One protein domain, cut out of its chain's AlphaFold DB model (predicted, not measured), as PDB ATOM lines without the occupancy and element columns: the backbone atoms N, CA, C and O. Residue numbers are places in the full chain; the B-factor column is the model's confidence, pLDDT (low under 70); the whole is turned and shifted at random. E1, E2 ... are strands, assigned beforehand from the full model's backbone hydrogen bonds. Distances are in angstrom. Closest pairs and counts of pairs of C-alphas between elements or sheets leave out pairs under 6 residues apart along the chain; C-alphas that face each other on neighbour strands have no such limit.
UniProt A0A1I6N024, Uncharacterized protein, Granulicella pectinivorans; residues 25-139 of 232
ATOM      1  N   LYS A  25     -15.156  38.605  -9.757       74.62
ATOM      2  CA  LYS A  25     -14.025  38.744 -10.670       74.62
ATOM      3  C   LYS A  25     -12.820  38.052 -10.035       74.62
ATOM      4  O   LYS A  25     -12.435  38.384  -8.918       74.62
ATOM      5  N   THR A  26     -12.246  37.075 -10.731       83.06
ATOM      6  CA  THR A  26     -11.008  36.448 -10.267       83.06
ATOM      7  C   THR A  26      -9.841  37.341 -10.662       83.06
ATOM      8  O   THR A  26      -9.700  37.704 -11.829       83.06
ATOM      9  N   LEU A  27      -9.041  37.738  -9.676       92.19
ATOM     10  CA  LEU A  27      -7.838  38.535  -9.886       92.19
ATOM     11  C   LEU A  27      -6.668  37.649 -10.309       92.19
ATOM     12  O   LEU A  27      -6.685  36.433 -10.108       92.19
ATOM     13  N   ASP A  28      -5.627  38.264 -10.861       94.38
ATOM     14  CA  ASP A  28      -4.354  37.572 -11.016       94.38
ATOM     15  C   ASP A  28      -3.723  37.314  -9.651       94.38
ATOM     16  O   ASP A  28      -3.646  38.197  -8.794       94.38
ATOM     17  N   PHE A  29      -3.275  36.080  -9.450       94.75
ATOM     18  CA  PHE A  29      -2.660  35.663  -8.209       94.75
ATOM     19  C   PHE A  29      -1.261  36.292  -8.094       94.75
ATOM     20  O   PHE A  29      -0.402  35.991  -8.937       94.75
ATOM     21  N   PRO A  30      -0.978  37.110  -7.059       94.56
ATOM     22  CA  PRO A  30       0.294  37.816  -6.937       94.56
ATOM     23  C   PRO A  30       1.491  36.872  -6.798       94.56
ATOM     24  O   PRO A  30       1.361  35.649  -6.678       94.56
ATOM     25  N   ARG A  31       2.704  37.429  -6.804       94.94
ATOM     26  CA  ARG A  31       3.905  36.648  -6.486       94.94
ATOM     27  C   ARG A  31       3.861  36.191  -5.031       94.94
ATOM     28  O   ARG A  31       3.516  36.960  -4.134       94.94
ATOM     29  N   PHE A  32       4.254  34.946  -4.807       95.75
ATOM     30  CA  PHE A  32       4.266  34.332  -3.489       95.75
ATOM     31  C   PHE A  32       5.549  33.535  -3.265       95.75
ATOM     32  O   PHE A  32       6.298  33.240  -4.198       95.75
ATOM     33  N   LYS A  33       5.784  33.189  -2.004       96.38
ATOM     34  CA  LYS A  33       6.798  32.233  -1.565       96.38
ATOM     35  C   LYS A  33       6.157  31.164  -0.691       96.38
ATOM     36  O   LYS A  33       5.148  31.422  -0.030       96.38
ATOM     37  N   LEU A  34       6.773  29.992  -0.680       97.56
ATOM     38  CA  LEU A  34       6.381  28.873   0.166       97.56
ATOM     39  C   LEU A  34       7.270  28.840   1.404       97.56
ATOM     40  O   LEU A  34       8.461  29.148   1.332       97.56
ATOM     41  N   VAL A  35       6.674  28.523   2.545       96.56
ATOM     42  CA  VAL A  35       7.347  28.493   3.841       96.56
ATOM     43  C   VAL A  35       6.939  27.207   4.543       96.56
ATOM     44  O   VAL A  35       5.746  26.945   4.682       96.56
ATOM     45  N   ASN A  36       7.917  26.409   4.974       95.50
ATOM     46  CA  ASN A  36       7.651  25.254   5.831       95.50
ATOM     47  C   ASN A  36       6.989  25.696   7.142       95.50
ATOM     48  O   ASN A  36       7.170  26.823   7.609       95.50
ATOM     49  N   GLY A  37       6.225  24.790   7.737       92.81
ATOM     50  CA  GLY A  37       5.716  24.948   9.086       92.81
ATOM     51  C   GLY A  37       6.855  25.042  10.096       92.81
ATOM     52  O   GLY A  37       7.959  24.544   9.870       92.81
ATOM     53  N   LYS A  38       6.595  25.719  11.214       91.44
ATOM     54  CA  LYS A  38       7.551  25.782  12.317       91.44
ATOM     55  C   LYS A  38       7.537  24.461  13.066       91.44
ATOM     56  O   LYS A  38       6.466  23.900  13.293       91.44
ATOM     57  N   LEU A  39       8.716  24.018  13.472       89.56
ATOM     58  CA  LEU A  39       8.879  22.930  14.424       89.56
ATOM     59  C   LEU A  39       9.115  23.533  15.807       89.56
ATOM     60  O   LEU A  39       9.699  24.613  15.922       89.56
ATOM     61  N   ASP A  40       8.629  22.849  16.827       87.69
ATOM     62  CA  ASP A  40       8.915  23.115  18.229       87.69
ATOM     63  C   ASP A  40       9.375  21.815  18.884       87.69
ATOM     64  O   ASP A  40       9.016  20.729  18.433       87.69
ATOM     65  N   VAL A  41      10.200  21.920  19.916       86.94
ATOM     66  CA  VAL A  41      10.738  20.758  20.621       86.94
ATOM     67  C   VAL A  41       9.888  20.542  21.860       86.94
ATOM     68  O   VAL A  41       9.787  21.424  22.713       86.94
ATOM     69  N   ASP A  42       9.255  19.377  21.958       84.06
ATOM     70  CA  ASP A  42       8.503  19.038  23.156       84.06
ATOM     71  C   ASP A  42       9.429  18.772  24.359       84.06
ATOM     72  O   ASP A  42      10.659  18.754  24.272       84.06
ATOM     73  N   LYS A  43       8.821  18.569  25.529       86.62
ATOM     74  CA  LYS A  43       9.539  18.311  26.788       86.62
ATOM     75  C   LYS A  43      10.444  17.067  26.749       86.62
ATOM     76  O   LYS A  43      11.332  16.958  27.592       86.62
ATOM     77  N   ASP A  44      10.198  16.147  25.818       88.25
ATOM     78  CA  ASP A  44      10.915  14.883  25.668       88.25
ATOM     79  C   ASP A  44      12.013  14.991  24.586       88.25
ATOM     80  O   ASP A  44      12.709  14.018  24.296       88.25
ATOM     81  N   GLY A  45      12.222  16.190  24.021       84.62
ATOM     82  CA  GLY A  45      13.236  16.459  23.004       84.62
ATOM     83  C   GLY A  45      12.792  16.109  21.583       84.62
ATOM     84  O   GLY A  45      13.638  16.039  20.691       84.62
ATOM     85  N   ILE A  46      11.498  15.869  21.358       82.56
ATOM     86  CA  ILE A  46      10.961  15.460  20.060       82.56
ATOM     87  C   ILE A  46      10.481  16.697  19.295       82.56
ATOM     88  O   ILE A  46       9.663  17.476  19.785       82.56
ATOM     89  N   GLU A  47      10.980  16.877  18.069       84.75
ATOM     90  CA  GLU A  47      10.513  17.936  17.170       84.75
ATOM     91  C   GLU A  47       9.095  17.637  16.670       84.75
ATOM     92  O   GLU A  47       8.861  16.676  15.933       84.75
ATOM     93  N   MET A  48       8.158  18.504  17.038       82.75
ATOM     94  CA  MET A  48       6.759  18.454  16.645       82.75
ATOM     95  C   MET A  48       6.387  19.699  15.829       82.75
ATOM     96  O   MET A  48       6.825  20.810  16.129       82.75
ATOM     97  N   PRO A  49       5.549  19.567  14.794       86.19
ATOM     98  CA  PRO A  49       5.078  20.713  14.026       86.19
ATOM     99  C   PRO A  49       4.171  21.628  14.867       86.19
ATOM    100  O   PRO A  49       3.067  21.254  15.260       86.19
ATOM    101  N   ALA A  50       4.617  22.864  15.084       87.56
ATOM    102  CA  ALA A  50       3.890  23.920  15.791       87.56
ATOM    103  C   ALA A  50       2.984  24.752  14.867       87.56
ATOM    104  O   ALA A  50       2.071  25.442  15.326       87.56
ATOM    105  N   SER A  51       3.226  24.718  13.555       91.25
ATOM    106  CA  SER A  51       2.363  25.361  12.565       91.25
ATOM    107  C   SER A  51       2.349  24.595  11.248       91.25
ATOM    108  O   SER A  51       3.317  23.922  10.904       91.25
ATOM    109  N   GLY A  52       1.283  24.760  10.463       94.75
ATOM    110  CA  GLY A  52       1.261  24.281   9.083       94.75
ATOM    111  C   GLY A  52       2.181  25.091   8.166       94.75
ATOM    112  O   GLY A  52       2.588  26.215   8.488       94.75
ATOM    113  N   ALA A  53       2.486  24.528   7.000       97.25
ATOM    114  CA  ALA A  53       3.191  25.223   5.938       97.25
ATOM    115  C   ALA A  53       2.323  26.354   5.375       97.25
ATOM    116  O   ALA A  53       1.093  26.329   5.464       97.25
ATOM    117  N   SER A  54       2.963  27.368   4.800       97.50
ATOM    118  CA  SER A  54       2.292  28.589   4.367       97.50
ATOM    119  C   SER A  54       2.661  29.010   2.950       97.50
ATOM    120  O   SER A  54       3.809  28.882   2.520       97.50
ATOM    121  N   LEU A  55       1.689  29.610   2.266       97.94
ATOM    122  CA  LEU A  55       1.880  30.381   1.044       97.94
ATOM    123  C   LEU A  55       1.733  31.867   1.385       97.94
ATOM    124  O   LEU A  55       0.659  32.310   1.793       97.94
ATOM    125  N   CYS A  56       2.809  32.635   1.225       96.81
ATOM    126  CA  CYS A  56       2.872  34.044   1.610       96.81
ATOM    127  C   CYS A  56       3.093  34.948   0.404       96.81
ATOM    128  O   CYS A  56       4.019  34.718  -0.377       96.81
ATOM    129  N   LEU A  57       2.297  36.010   0.289       95.50
ATOM    130  CA  LEU A  57       2.485  37.032  -0.737       95.50
ATOM    131  C   LEU A  57       3.816  37.769  -0.524       95.50
ATOM    132  O   LEU A  57       4.209  38.069   0.606       95.50
ATOM    133  N   VAL A  58       4.529  38.025  -1.622       90.81
ATOM    134  CA  VAL A  58       5.816  38.745  -1.616       90.81
ATOM    135  C   VAL A  58       5.605  40.255  -1.730       90.81
ATOM    136  O   VAL A  58       6.403  41.029  -1.208       90.81
ATOM    137  N   GLU A  59       4.521  40.665  -2.382       80.06
ATOM    138  CA  GLU A  59       4.193  42.057  -2.691       80.06
ATOM    139  C   GLU A  59       2.878  42.458  -1.998       80.06
ATOM    140  O   GLU A  59       1.973  41.638  -1.849       80.06
ATOM    141  N   GLY A  60       2.772  43.722  -1.574       67.12
ATOM    142  CA  GLY A  60       1.594  44.259  -0.881       67.12
ATOM    143  C   GLY A  60       1.562  43.968   0.626       67.12
ATOM    144  O   GLY A  60       2.601  43.885   1.286       67.12
ATOM    145  N   ALA A  61       0.354  43.844   1.188       63.56
ATOM    146  CA  ALA A  61       0.182  43.334   2.546       63.56
ATOM    147  C   ALA A  61       0.761  41.912   2.595       63.56
ATOM    148  O   ALA A  61       0.416  41.084   1.756       63.56
ATOM    149  N   LYS A  62       1.661  41.640   3.549       80.50
ATOM    150  CA  LYS A  62       2.359  40.351   3.730       80.50
ATOM    151  C   LYS A  62       1.403  39.250   4.222       80.50
ATOM    152  O   LYS A  62       1.621  38.645   5.269       80.50
ATOM    153  N   THR A  63       0.311  39.033   3.498       93.44
ATOM    154  CA  THR A  63      -0.725  38.054   3.797       93.44
ATOM    155  C   THR A  63      -0.188  36.660   3.517       93.44
ATOM    156  O   THR A  63       0.375  36.398   2.451       93.44
ATOM    157  N   CYS A  64      -0.404  35.753   4.463       95.69
ATOM    158  CA  CYS A  64      -0.112  34.338   4.305       95.69
ATOM    159  C   CYS A  64      -1.396  33.525   4.450       95.69
ATOM    160  O   CYS A  64      -2.234  33.815   5.304       95.69
ATOM    161  N   PHE A  65      -1.524  32.484   3.638       97.31
ATOM    162  CA  PHE A  65      -2.414  31.371   3.920       97.31
ATOM    163  C   PHE A  65      -1.586  30.283   4.593       97.31
ATOM    164  O   PHE A  65      -0.635  29.790   3.990       97.31
ATOM    165  N   GLN A  66      -1.946  29.921   5.822       97.44
ATOM    166  CA  GLN A  66      -1.343  28.801   6.534       97.44
ATOM    167  C   GLN A  66      -2.253  27.582   6.411       97.44
ATOM    168  O   GLN A  66      -3.457  27.676   6.666       97.44
ATOM    169  N   MET A  67      -1.680  26.438   6.047       97.00
ATOM    170  CA  MET A  67      -2.406  25.180   6.029       97.00
ATOM    171  C   MET A  67      -2.894  24.863   7.445       97.00
ATOM    172  O   MET A  67      -2.113  24.831   8.395       97.00
ATOM    173  N   ALA A  68      -4.202  24.674   7.597       93.50
ATOM    174  CA  ALA A  68      -4.772  24.341   8.894       93.50
ATOM    175  C   ALA A  68      -4.343  22.925   9.337       93.50
ATOM    176  O   ALA A  68      -4.046  22.074   8.488       93.50
ATOM    177  N   PRO A  69      -4.366  22.633  10.647       91.81
ATOM    178  CA  PRO A  69      -4.371  21.257  11.122       91.81
ATOM    179  C   PRO A  69      -5.674  20.549  10.731       91.81
ATOM    180  O   PRO A  69      -6.669  21.186  10.354       91.81
ATOM    181  N   HIS A  70      -5.677  19.224  10.813       90.25
ATOM    182  CA  HIS A  70      -6.893  18.422  10.759       90.25
ATOM    183  C   HIS A  70      -6.950  17.500  11.963       90.25
ATOM    184  O   HIS A  70      -6.015  16.739  12.184       90.25
ATOM    185  N   GLN A  71      -8.034  17.582  12.722       88.25
ATOM    186  CA  GLN A  71      -8.291  16.673  13.825       88.25
ATOM    187  C   GLN A  71      -9.240  15.582  13.341       88.25
ATOM    188  O   GLN A  71     -10.272  15.891  12.742       88.25
ATOM    189  N   GLU A  72      -8.877  14.332  13.604       81.06
ATOM    190  CA  GLU A  72      -9.737  13.185  13.337       81.06
ATOM    191  C   GLU A  72     -11.046  13.278  14.119       81.06
ATOM    192  O   GLU A  72     -11.134  13.923  15.167       81.06
ATOM    193  N   THR A  73     -12.076  12.599  13.618       80.88
ATOM    194  CA  THR A  73     -13.431  12.668  14.199       80.88
ATOM    195  C   THR A  73     -13.469  12.172  15.650       80.88
ATOM    196  O   THR A  73     -14.282  12.637  16.446       80.88
ATOM    197  N   ASP A  74     -12.576  11.250  16.017       80.56
ATOM    198  CA  ASP A  74     -12.452  10.734  17.384       80.56
ATOM    199  C   ASP A  74     -11.670  11.666  18.331       80.56
ATOM    200  O   ASP A  74     -11.565  11.392  19.528       80.56
ATOM    201  N   GLY A  75     -11.121  12.762  17.801       78.38
ATOM    202  CA  GLY A  75     -10.359  13.766  18.528       78.38
ATOM    203  C   GLY A  75      -8.954  13.335  18.951       78.38
ATOM    204  O   GLY A  75      -8.235  14.163  19.515       78.38
ATOM    205  N   LYS A  76      -8.544  12.086  18.698       78.50
ATOM    206  CA  LYS A  76      -7.307  11.507  19.252       78.50
ATOM    207  C   LYS A  76      -6.065  11.869  18.459       78.50
ATOM    208  O   LYS A  76      -4.976  11.883  19.026       78.50
ATOM    209  N   PHE A  77      -6.223  12.153  17.171       77.31
ATOM    210  CA  PHE A  77      -5.112  12.466  16.285       77.31
ATOM    211  C   PHE A  77      -5.316  13.811  15.598       77.31
ATOM    212  O   PHE A  77      -6.410  14.127  15.133       77.31
ATOM    213  N   THR A  78      -4.253  14.614  15.550       84.94
ATOM    214  CA  THR A  78      -4.227  15.874  14.803       84.94
ATOM    215  C   THR A  78      -3.089  15.839  13.799       84.94
ATOM    216  O   THR A  78      -1.920  15.857  14.176       84.94
ATOM    217  N   TYR A  79      -3.431  15.836  12.515       86.56
ATOM    218  CA  TYR A  79      -2.470  15.977  11.433       86.56
ATOM    219  C   TYR A  79      -2.063  17.436  11.279       86.56
ATOM    220  O   TYR A  79      -2.900  18.331  11.111       86.56
ATOM    221  N   GLN A  80      -0.755  17.656  11.298       90.69
ATOM    222  CA  GLN A  80      -0.132  18.948  11.061       90.69
ATOM    223  C   GLN A  80       0.593  18.913   9.718       90.69
ATOM    224  O   GLN A  80       1.588  18.208   9.556       90.69
ATOM    225  N   PHE A  81       0.096  19.694   8.761       94.38
ATOM    226  CA  PHE A  81       0.599  19.741   7.386       94.38
ATOM    227  C   PHE A  81       1.697  20.797   7.252       94.38
ATOM    228  O   PHE A  81       1.465  21.906   6.765       94.38
ATOM    229  N   ALA A  82       2.872  20.477   7.792       93.81
ATOM    230  CA  ALA A  82       3.979  21.405   8.006       93.81
ATOM    231  C   ALA A  82       5.123  21.282   6.985       93.81
ATOM    232  O   ALA A  82       6.005  22.139   6.980       93.81
ATOM    233  N   ARG A  83       5.144  20.250   6.136       92.62
ATOM    234  CA  ARG A  83       6.304  19.940   5.284       92.62
ATOM    235  C   ARG A  83       5.998  20.023   3.798       92.62
ATOM    236  O   ARG A  83       4.841  20.079   3.390       92.62
ATOM    237  N   ASP A  84       7.079  20.041   3.023       94.00
ATOM    238  CA  ASP A  84       7.110  19.918   1.566       94.00
ATOM    239  C   ASP A  84       6.034  20.754   0.848       94.00
ATOM    240  O   ASP A  84       5.273  20.219   0.040       94.00
ATOM    241  N   PRO A  85       5.909  22.066   1.140       96.94
ATOM    242  CA  PRO A  85       4.906  22.883   0.497       96.94
ATOM    243  C   PRO A  85       5.170  22.937  -1.003       96.94
ATOM    244  O   PRO A  85       6.255  23.315  -1.449       96.94
ATOM    245  N   LEU A  86       4.141  22.634  -1.784       97.00
ATOM    246  CA  LEU A  86       4.153  22.750  -3.236       97.00
ATOM    247  C   LEU A  86       3.048  23.696  -3.675       97.00
ATOM    248  O   LEU A  86       1.993  23.794  -3.052       97.00
ATOM    249  N   SER A  87       3.280  24.402  -4.776       96.94
ATOM    250  CA  SER A  87       2.256  25.254  -5.355       96.94
ATOM    251  C   SER A  87       2.369  25.337  -6.865       96.94
ATOM    252  O   SER A  87       3.457  25.286  -7.434       96.94
ATOM    253  N   GLU A  88       1.215  25.480  -7.499       95.81
ATOM    254  CA  GLU A  88       1.055  25.604  -8.939       95.81
ATOM    255  C   GLU A  88       0.070  26.743  -9.213       95.81
ATOM    256  O   GLU A  88      -1.022  26.789  -8.639       95.81
ATOM    257  N   ARG A  89       0.447  27.684 -10.083       95.69
ATOM    258  CA  ARG A  89      -0.471  28.739 -10.521       95.69
ATOM    259  C   ARG A  89      -1.356  28.202 -11.638       95.69
ATOM    260  O   ARG A  89      -0.851  27.742 -12.656       95.69
ATOM    261  N   ILE A  90      -2.666  28.355 -11.479       93.44
ATOM    262  CA  ILE A  90      -3.658  27.941 -12.467       93.44
ATOM    263  C   ILE A  90      -4.263  29.181 -13.112       93.44
ATOM    264  O   ILE A  90      -4.992  29.933 -12.465       93.44
ATOM    265  N   VAL A  91      -3.953  29.398 -14.388       91.88
ATOM    266  CA  VAL A  91      -4.510  30.503 -15.177       91.88
ATOM    267  C   VAL A  91      -5.908  30.127 -15.652       91.88
ATOM    268  O   VAL A  91      -6.116  29.053 -16.222       91.88
ATOM    269  N   LEU A  92      -6.879  31.007 -15.416       88.56
ATOM    270  CA  LEU A  92      -8.258  30.786 -15.830       88.56
ATOM    271  C   LEU A  92      -8.491  31.335 -17.238       88.56
ATOM    272  O   LEU A  92      -8.002  32.402 -17.601       88.56
ATOM    273  N   LYS A  93      -9.311  30.634 -18.029       80.81
ATOM    274  CA  LYS A  93      -9.659  31.053 -19.399       80.81
ATOM    275  C   LYS A  93     -10.358  32.423 -19.442       80.81
ATOM    276  O   LYS A  93     -10.209  33.145 -20.419       80.81
ATOM    277  N   GLY A  94     -11.098  32.778 -18.388       78.19
ATOM    278  CA  GLY A  94     -11.772  34.074 -18.233       78.19
ATOM    279  C   GLY A  94     -10.881  35.207 -17.708       78.19
ATOM    280  O   GLY A  94     -11.398  36.279 -17.401       78.19
ATOM    281  N   GLY A  95      -9.571  34.974 -17.587       86.25
ATOM    282  CA  GLY A  95      -8.636  35.883 -16.931       86.25
ATOM    283  C   GLY A  95      -8.553  35.652 -15.422       86.25
ATOM    284  O   GLY A  95      -9.417  35.011 -14.817       86.25
ATOM    285  N   GLY A  96      -7.483  36.165 -14.818       91.75
ATOM    286  CA  GLY A  96      -7.153  35.884 -13.429       91.75
ATOM    287  C   GLY A  96      -6.471  34.529 -13.244       91.75
ATOM    288  O   GLY A  96      -6.313  33.720 -14.168       91.75
ATOM    289  N   SER A  97      -6.067  34.259 -12.008       94.62
ATOM    290  CA  SER A  97      -5.450  32.988 -11.647       94.62
ATOM    291  C   SER A  97      -5.729  32.576 -10.206       94.62
ATOM    292  O   SER A  97      -6.031  33.384  -9.330       94.62
ATOM    293  N   LEU A  98      -5.618  31.272  -9.973       95.44
ATOM    294  CA  LEU A  98      -5.668  30.641  -8.659       95.44
ATOM    295  C   LEU A  98      -4.283  30.082  -8.320       95.44
ATOM    296  O   LEU A  98      -3.467  29.850  -9.215       95.44
ATOM    297  N   ALA A  99      -4.028  29.821  -7.043       97.00
ATOM    298  CA  ALA A  99      -2.864  29.053  -6.617       97.00
ATOM    299  C   ALA A  99      -3.330  27.737  -6.001       97.00
ATOM    300  O   ALA A  99      -3.962  27.728  -4.945       97.00
ATOM    301  N   PHE A 100      -3.018  26.620  -6.650       97.38
ATOM    302  CA  PHE A 100      -3.043  25.336  -5.968       97.38
ATOM    303  C   PHE A 100      -1.907  25.322  -4.951       97.38
ATOM    304  O   PHE A 100      -0.803  25.781  -5.249       97.38
ATOM    305  N   PHE A 101      -2.182  24.831  -3.754       98.25
ATOM    306  CA  PHE A 101      -1.225  24.744  -2.666       98.25
ATOM    307  C   PHE A 101      -1.419  23.407  -1.961       98.25
ATOM    308  O   PHE A 101      -2.540  23.065  -1.592       98.25
ATOM    309  N   SER A 102      -0.341  22.659  -1.773       97.50
ATOM    310  CA  SER A 102      -0.346  21.449  -0.963       97.50
ATOM    311  C   SER A 102       0.768  21.485   0.063       97.50
ATOM    312  O   SER A 102       1.768  22.179  -0.118       97.50
ATOM    313  N   ALA A 103       0.571  20.753   1.149       96.81
ATOM    314  CA  ALA A 103       1.580  20.542   2.170       96.81
ATOM    315  C   ALA A 103       1.407  19.144   2.751       96.81
ATOM    316  O   ALA A 103       0.277  18.706   2.987       96.81
ATOM    317  N   SER A 104       2.527  18.481   2.988       94.25
ATOM    318  CA  SER A 104       2.565  17.160   3.587       94.25
ATOM    319  C   SER A 104       2.478  17.236   5.102       94.25
ATOM    320  O   SER A 104       2.976  18.180   5.733       94.25
ATOM    321  N   ASP A 105       1.889  16.212   5.702       90.38
ATOM    322  CA  ASP A 105       1.961  16.008   7.138       90.38
ATOM    323  C   ASP A 105       3.368  15.595   7.612       90.38
ATOM    324  O   ASP A 105       4.309  15.380   6.832       90.38
ATOM    325  N   TYR A 106       3.539  15.566   8.936       79.94
ATOM    326  CA  TYR A 106       4.810  15.202   9.568       79.94
ATOM    327  C   TYR A 106       5.041  13.681   9.655       79.94
ATOM    328  O   TYR A 106       6.135  13.239  10.010       79.94
ATOM    329  N   SER A 107       4.047  12.880   9.267       79.94
ATOM    330  CA  SER A 107       4.103  11.418   9.274       79.94
ATOM    331  C   SER A 107       5.144  10.872   8.295       79.94
ATOM    332  O   SER A 107       5.559  11.537   7.343       79.94
ATOM    333  N   VAL A 108       5.600   9.647   8.534       73.56
ATOM    334  CA  VAL A 108       6.469   8.912   7.605       73.56
ATOM    335  C   VAL A 108       5.626   8.022   6.698       73.56
ATOM    336  O   VAL A 108       4.529   7.604   7.070       73.56
ATOM    337  N   GLU A 109       6.131   7.708   5.508       70.94
ATOM    338  CA  GLU A 109       5.485   6.732   4.630       70.94
ATOM    339  C   GLU A 109       5.349   5.372   5.343       70.94
ATOM    340  O   GLU A 109       6.288   4.936   6.012       70.94
ATOM    341  N   PRO A 110       4.211   4.666   5.208       66.94
ATOM    342  CA  PRO A 110       3.118   4.905   4.264       66.94
ATOM    343  C   PRO A 110       1.991   5.821   4.781       66.94
ATOM    344  O   PRO A 110       0.971   5.985   4.124       66.94
ATOM    345  N   LEU A 111       2.143   6.411   5.964       73.88
ATOM    346  CA  LEU A 111       1.095   7.192   6.628       73.88
ATOM    347  C   LEU A 111       1.156   8.685   6.283       73.88
ATOM    348  O   LEU A 111       0.551   9.497   6.974       73.88
ATOM    349  N   LYS A 112       1.926   9.052   5.254       86.62
ATOM    350  CA  LYS A 112       2.091  10.437   4.819       86.62
ATOM    351  C   LYS A 112       0.886  10.867   3.986       86.62
ATOM    352  O   LYS A 112       0.486  10.158   3.060       86.62
ATOM    353  N   PHE A 113       0.358  12.050   4.286       91.44
ATOM    354  CA  PHE A 113      -0.753  12.664   3.562       91.44
ATOM    355  C   PHE A 113      -0.406  14.072   3.098       91.44
ATOM    356  O   PHE A 113       0.152  14.869   3.851       91.44
ATOM    357  N   ASP A 114      -0.848  14.411   1.893       94.56
ATOM    358  CA  ASP A 114      -0.810  15.760   1.354       94.56
ATOM    359  C   ASP A 114      -2.181  16.408   1.482       94.56
ATOM    360  O   ASP A 114      -3.155  15.992   0.851       94.56
ATOM    361  N   ARG A 115      -2.261  17.484   2.267       96.31
ATOM    362  CA  ARG A 115      -3.458  18.322   2.312       96.31
ATOM    363  C   ARG A 115      -3.464  19.278   1.137       96.31
ATOM    364  O   ARG A 115      -2.449  19.902   0.835       96.31
ATOM    365  N   LEU A 116      -4.630  19.433   0.518       97.81
ATOM    366  CA  LEU A 116      -4.817  20.275  -0.654       97.81
ATOM    367  C   LEU A 116      -5.581  21.560  -0.310       97.81
ATOM    368  O   LEU A 116      -6.517  21.573   0.492       97.81
ATOM    369  N   ALA A 117      -5.204  22.646  -0.973       98.06
ATOM    370  CA  ALA A 117      -5.902  23.920  -0.979       98.06
ATOM    371  C   ALA A 117      -5.893  24.510  -2.394       98.06
ATOM    372  O   ALA A 117      -4.944  24.341  -3.162       98.06
ATOM    373  N   LEU A 118      -6.948  25.246  -2.730       97.44
ATOM    374  CA  LEU A 118      -6.999  26.055  -3.941       97.44
ATOM    375  C   LEU A 118      -7.329  27.479  -3.537       97.44
ATOM    376  O   LEU A 118      -8.440  27.772  -3.101       97.44
ATOM    377  N   LEU A 119      -6.340  28.350  -3.638       97.06
ATOM    378  CA  LEU A 119      -6.408  29.699  -3.119       97.06
ATOM    379  C   LEU A 119      -6.834  30.670  -4.213       97.06
ATOM    380  O   LEU A 119      -6.279  30.671  -5.315       97.06
ATOM    381  N   ARG A 120      -7.770  31.550  -3.866       95.25
ATOM    382  CA  ARG A 120      -8.084  32.759  -4.626       95.25
ATOM    383  C   ARG A 120      -7.570  33.990  -3.892       95.25
ATOM    384  O   ARG A 120      -7.733  34.094  -2.676       95.25
ATOM    385  N   TYR A 121      -6.976  34.909  -4.647       94.56
ATOM    386  CA  TYR A 121      -6.633  36.244  -4.174       94.56
ATOM    387  C   TYR A 121      -7.832  37.182  -4.351       94.56
ATOM    388  O   TYR A 121      -8.375  37.302  -5.448       94.56
ATOM    389  N   GLU A 122      -8.263  37.802  -3.256       92.12
ATOM    390  CA  GLU A 122      -9.415  38.704  -3.209       92.12
ATOM    391  C   GLU A 122      -8.961  40.175  -3.249       92.12
ATOM    392  O   GLU A 122      -7.851  40.503  -2.827       92.12
ATOM    393  N   GLU A 123      -9.841  41.085  -3.676       90.81
ATOM    394  CA  GLU A 123      -9.548  42.530  -3.789       90.81
ATOM    395  C   GLU A 123      -9.086  43.178  -2.473       90.81
ATOM    396  O   GLU A 123      -8.307  44.126  -2.482       90.81
ATOM    397  N   ASN A 124      -9.513  42.641  -1.329       89.62
ATOM    398  CA  ASN A 124      -9.093  43.111  -0.007       89.62
ATOM    399  C   ASN A 124      -7.719  42.571   0.442       89.62
ATOM    400  O   ASN A 124      -7.348  42.726   1.604       89.62
ATOM    401  N   GLY A 125      -6.983  41.891  -0.439       90.94
ATOM    402  CA  GLY A 125      -5.672  41.325  -0.139       90.94
ATOM    403  C   GLY A 125      -5.703  39.980   0.594       90.94
ATOM    404  O   GLY A 125      -4.644  39.482   0.991       90.94
ATOM    405  N   ARG A 126      -6.885  39.385   0.803       92.81
ATOM    406  CA  ARG A 126      -7.045  38.098   1.493       92.81
ATOM    407  C   ARG A 126      -6.834  36.919   0.544       92.81
ATOM    408  O   ARG A 126      -7.184  36.973  -0.632       92.81
ATOM    409  N   LEU A 127      -6.322  35.824   1.102       95.31
ATOM    410  CA  LEU A 127      -6.271  34.515   0.457       95.31
ATOM    411  C   LEU A 127      -7.412  33.634   0.971       95.31
ATOM    412  O   LEU A 127      -7.489  33.343   2.165       95.31
ATOM    413  N   THR A 128      -8.297  33.212   0.072       95.12
ATOM    414  CA  THR A 128      -9.447  32.360   0.398       95.12
ATOM    415  C   THR A 128      -9.220  30.954  -0.154       95.12
ATOM    416  O   THR A 128      -9.053  30.804  -1.361       95.12
ATOM    417  N   ASN A 129      -9.270  29.919   0.693       96.94
ATOM    418  CA  ASN A 129      -9.322  28.534   0.211       96.94
ATOM    419  C   ASN A 129     -10.720  28.216  -0.337       96.94
ATOM    420  O   ASN A 129     -11.731  28.491   0.318       96.94
ATOM    421  N   LEU A 130     -10.768  27.663  -1.544       96.12
ATOM    422  CA  LEU A 130     -11.987  27.260  -2.236       96.12
ATOM    423  C   LEU A 130     -12.307  25.774  -2.040       96.12
ATOM    424  O   LEU A 130     -13.463  25.399  -2.214       96.12
ATOM    425  N   LEU A 131     -11.320  24.942  -1.689       97.00
ATOM    426  CA  LEU A 131     -11.532  23.509  -1.484       97.00
ATOM    427  C   LEU A 131     -12.146  23.217  -0.107       97.00
ATOM    428  O   LEU A 131     -11.819  23.911   0.865       97.00
ATOM    429  N   PRO A 132     -12.977  22.163   0.006       95.25
ATOM    430  CA  PRO A 132     -13.255  21.546   1.296       95.25
ATOM    431  C   PRO A 132     -11.976  20.902   1.862       95.25
ATOM    432  O   PRO A 132     -10.899  20.979   1.267       95.25
ATOM    433  N   TYR A 133     -12.077  20.264   3.030       94.69
ATOM    434  CA  TYR A 133     -10.982  19.421   3.500       94.69
ATOM    435  C   TYR A 133     -10.781  18.253   2.527       94.69
ATOM    436  O   TYR A 133     -11.685  17.441   2.343       94.69
ATOM    437  N   ILE A 134      -9.611  18.212   1.893       95.56
ATOM    438  CA  ILE A 134      -9.173  17.137   1.005       95.56
ATOM    439  C   ILE A 134      -7.721  16.840   1.363       95.56
ATOM    440  O   ILE A 134      -6.879  17.747   1.364       95.56
ATOM    441  N   ALA A 135      -7.449  15.578   1.664       94.00
ATOM    442  CA  ALA A 135      -6.112  15.038   1.814       94.00
ATOM    443  C   ALA A 135      -5.978  13.812   0.909       94.00
ATOM    444  O   ALA A 135      -6.965  13.126   0.649       94.00
ATOM    445  N   VAL A 136      -4.777  13.591   0.394       93.94
ATOM    446  CA  VAL A 136      -4.448  12.469  -0.488       93.94
ATOM    447  C   VAL A 136      -3.238  11.765   0.111       93.94
ATOM    448  O   VAL A 136      -2.306  12.439   0.549       93.94
ATOM    449  N   SER A 137      -3.246  10.435   0.185       91.38
ATOM    450  CA  SER A 137      -2.098   9.675   0.691       91.38
ATOM    451  C   SER A 137      -0.867   9.855  -0.199       91.38
ATOM    452  O   SER A 137      -0.959  10.277  -1.353       91.38
ATOM    453  N   PHE A 138       0.308   9.489   0.311       85.19
ATOM    454  CA  PHE A 138       1.565   9.537  -0.443       85.19
ATOM    455  C   PHE A 138       1.548   8.706  -1.740       85.19
ATOM    456  O   PHE A 138       2.311   8.992  -2.659       85.19
ATOM    457  N   GLN A 139       0.675   7.694  -1.821       89.50
ATOM    458  CA  GLN A 139       0.478   6.862  -3.013       89.50
ATOM    459  C   GLN A 139      -0.679   7.356  -3.871       89.50
ATOM    460  O   GLN A 139      -1.074   6.667  -4.803       89.50
TER     461      GLN A 139
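AT A GLANCE: This is residues 25 to 139 of the 232 residues of an uncharacterized protein of Granulicella pectinivorans (UniProt A0A1I6N024). The domain is a small two-layer sandwich: a strongly twisted sheet of E6, E7, E8, E9 and E10 is partly face to face with the smaller sheet E1, E4, E5. The hairpin E2 and E3 makes one end of the long axis, and in the long link between the two layers residues 72 to 77 stick out. The printed part has 115 residues, with no named helix and ten strands, E1 to E10 in order; the class is all strand, though under half of the residues, 49, are in named elements. The small sheet runs E1, E4, E5, antiparallel; the larger one is branched at E8, its neighbour pairs antiparallel. The whole is compact, with a radius of gyration of the C-alphas of 15.2 A, yet elongated, spanning 49 by 28 by 22 A.

IN THESE COORDINATES: E1, residues 32 to 35, begins at C-alpha 32 (4.266, 34.332, -3.489) and is 9.9 A long. E2 is residues 39 to 41, E3 residues 47 to 49, E4 residues 54 to 57, 9.9 A long, and E5 residues 64 to 66. E6, residues 83 to 91, is 25.4 A long and begins at C-alpha 83 (6.304, 19.940, 5.284). E7, residues 97 to 104, measures 23.4 A, and E8, residues 113 to 121, 25.5 A. E9 is residues 127 to 129; E10, residues 135 to 137, ends at C-alpha 137 (-2.098, 9.675, 0.691).

HOW THE PARTS SIT: E6, E7, E8 and E9 form a meander, each strand the antiparallel neighbour of the one before. N 88 and O 100 of E6 and E7 are 3.0 A apart, and N 117 and O 101 of E8 and E7 2.8 A. On the other side of E8 from E7 lie E9, with N 120 and O 128 at 2.9 A, and E10, with N 114 and O 136 at 2.8 A. In the small sheet N 33 and O 56 of E1 and E4 are 2.8 A apart, N 55 and O 65 of E4 and E5 2.9 A. The facing parts of these two sheets, a sandwich, are 8.7 A centre to centre, their strands at 21 degrees. Between them the closest C-alphas of E1 and E6 are Leu 34 and Pro 85, 6.2 A; of E5 and E9, Phe 65 and Leu 127, 6.1 A. In the hairpin E2 and E3, N 40 and O 48 are 2.8 A apart; E2 is apart from E4.

THE WHOLE: The C-alphas farthest apart, of Asp 44 and Gly 94, are 53.0 A apart. The printed part has no cut. The link E5 to E6, 16 residues, is long; in it residues 70 to 71 pair antiparallel with 78 to 79. Mean pLDDT of the printed part is 90.1; residues 60 to 61 and 110 are under 70.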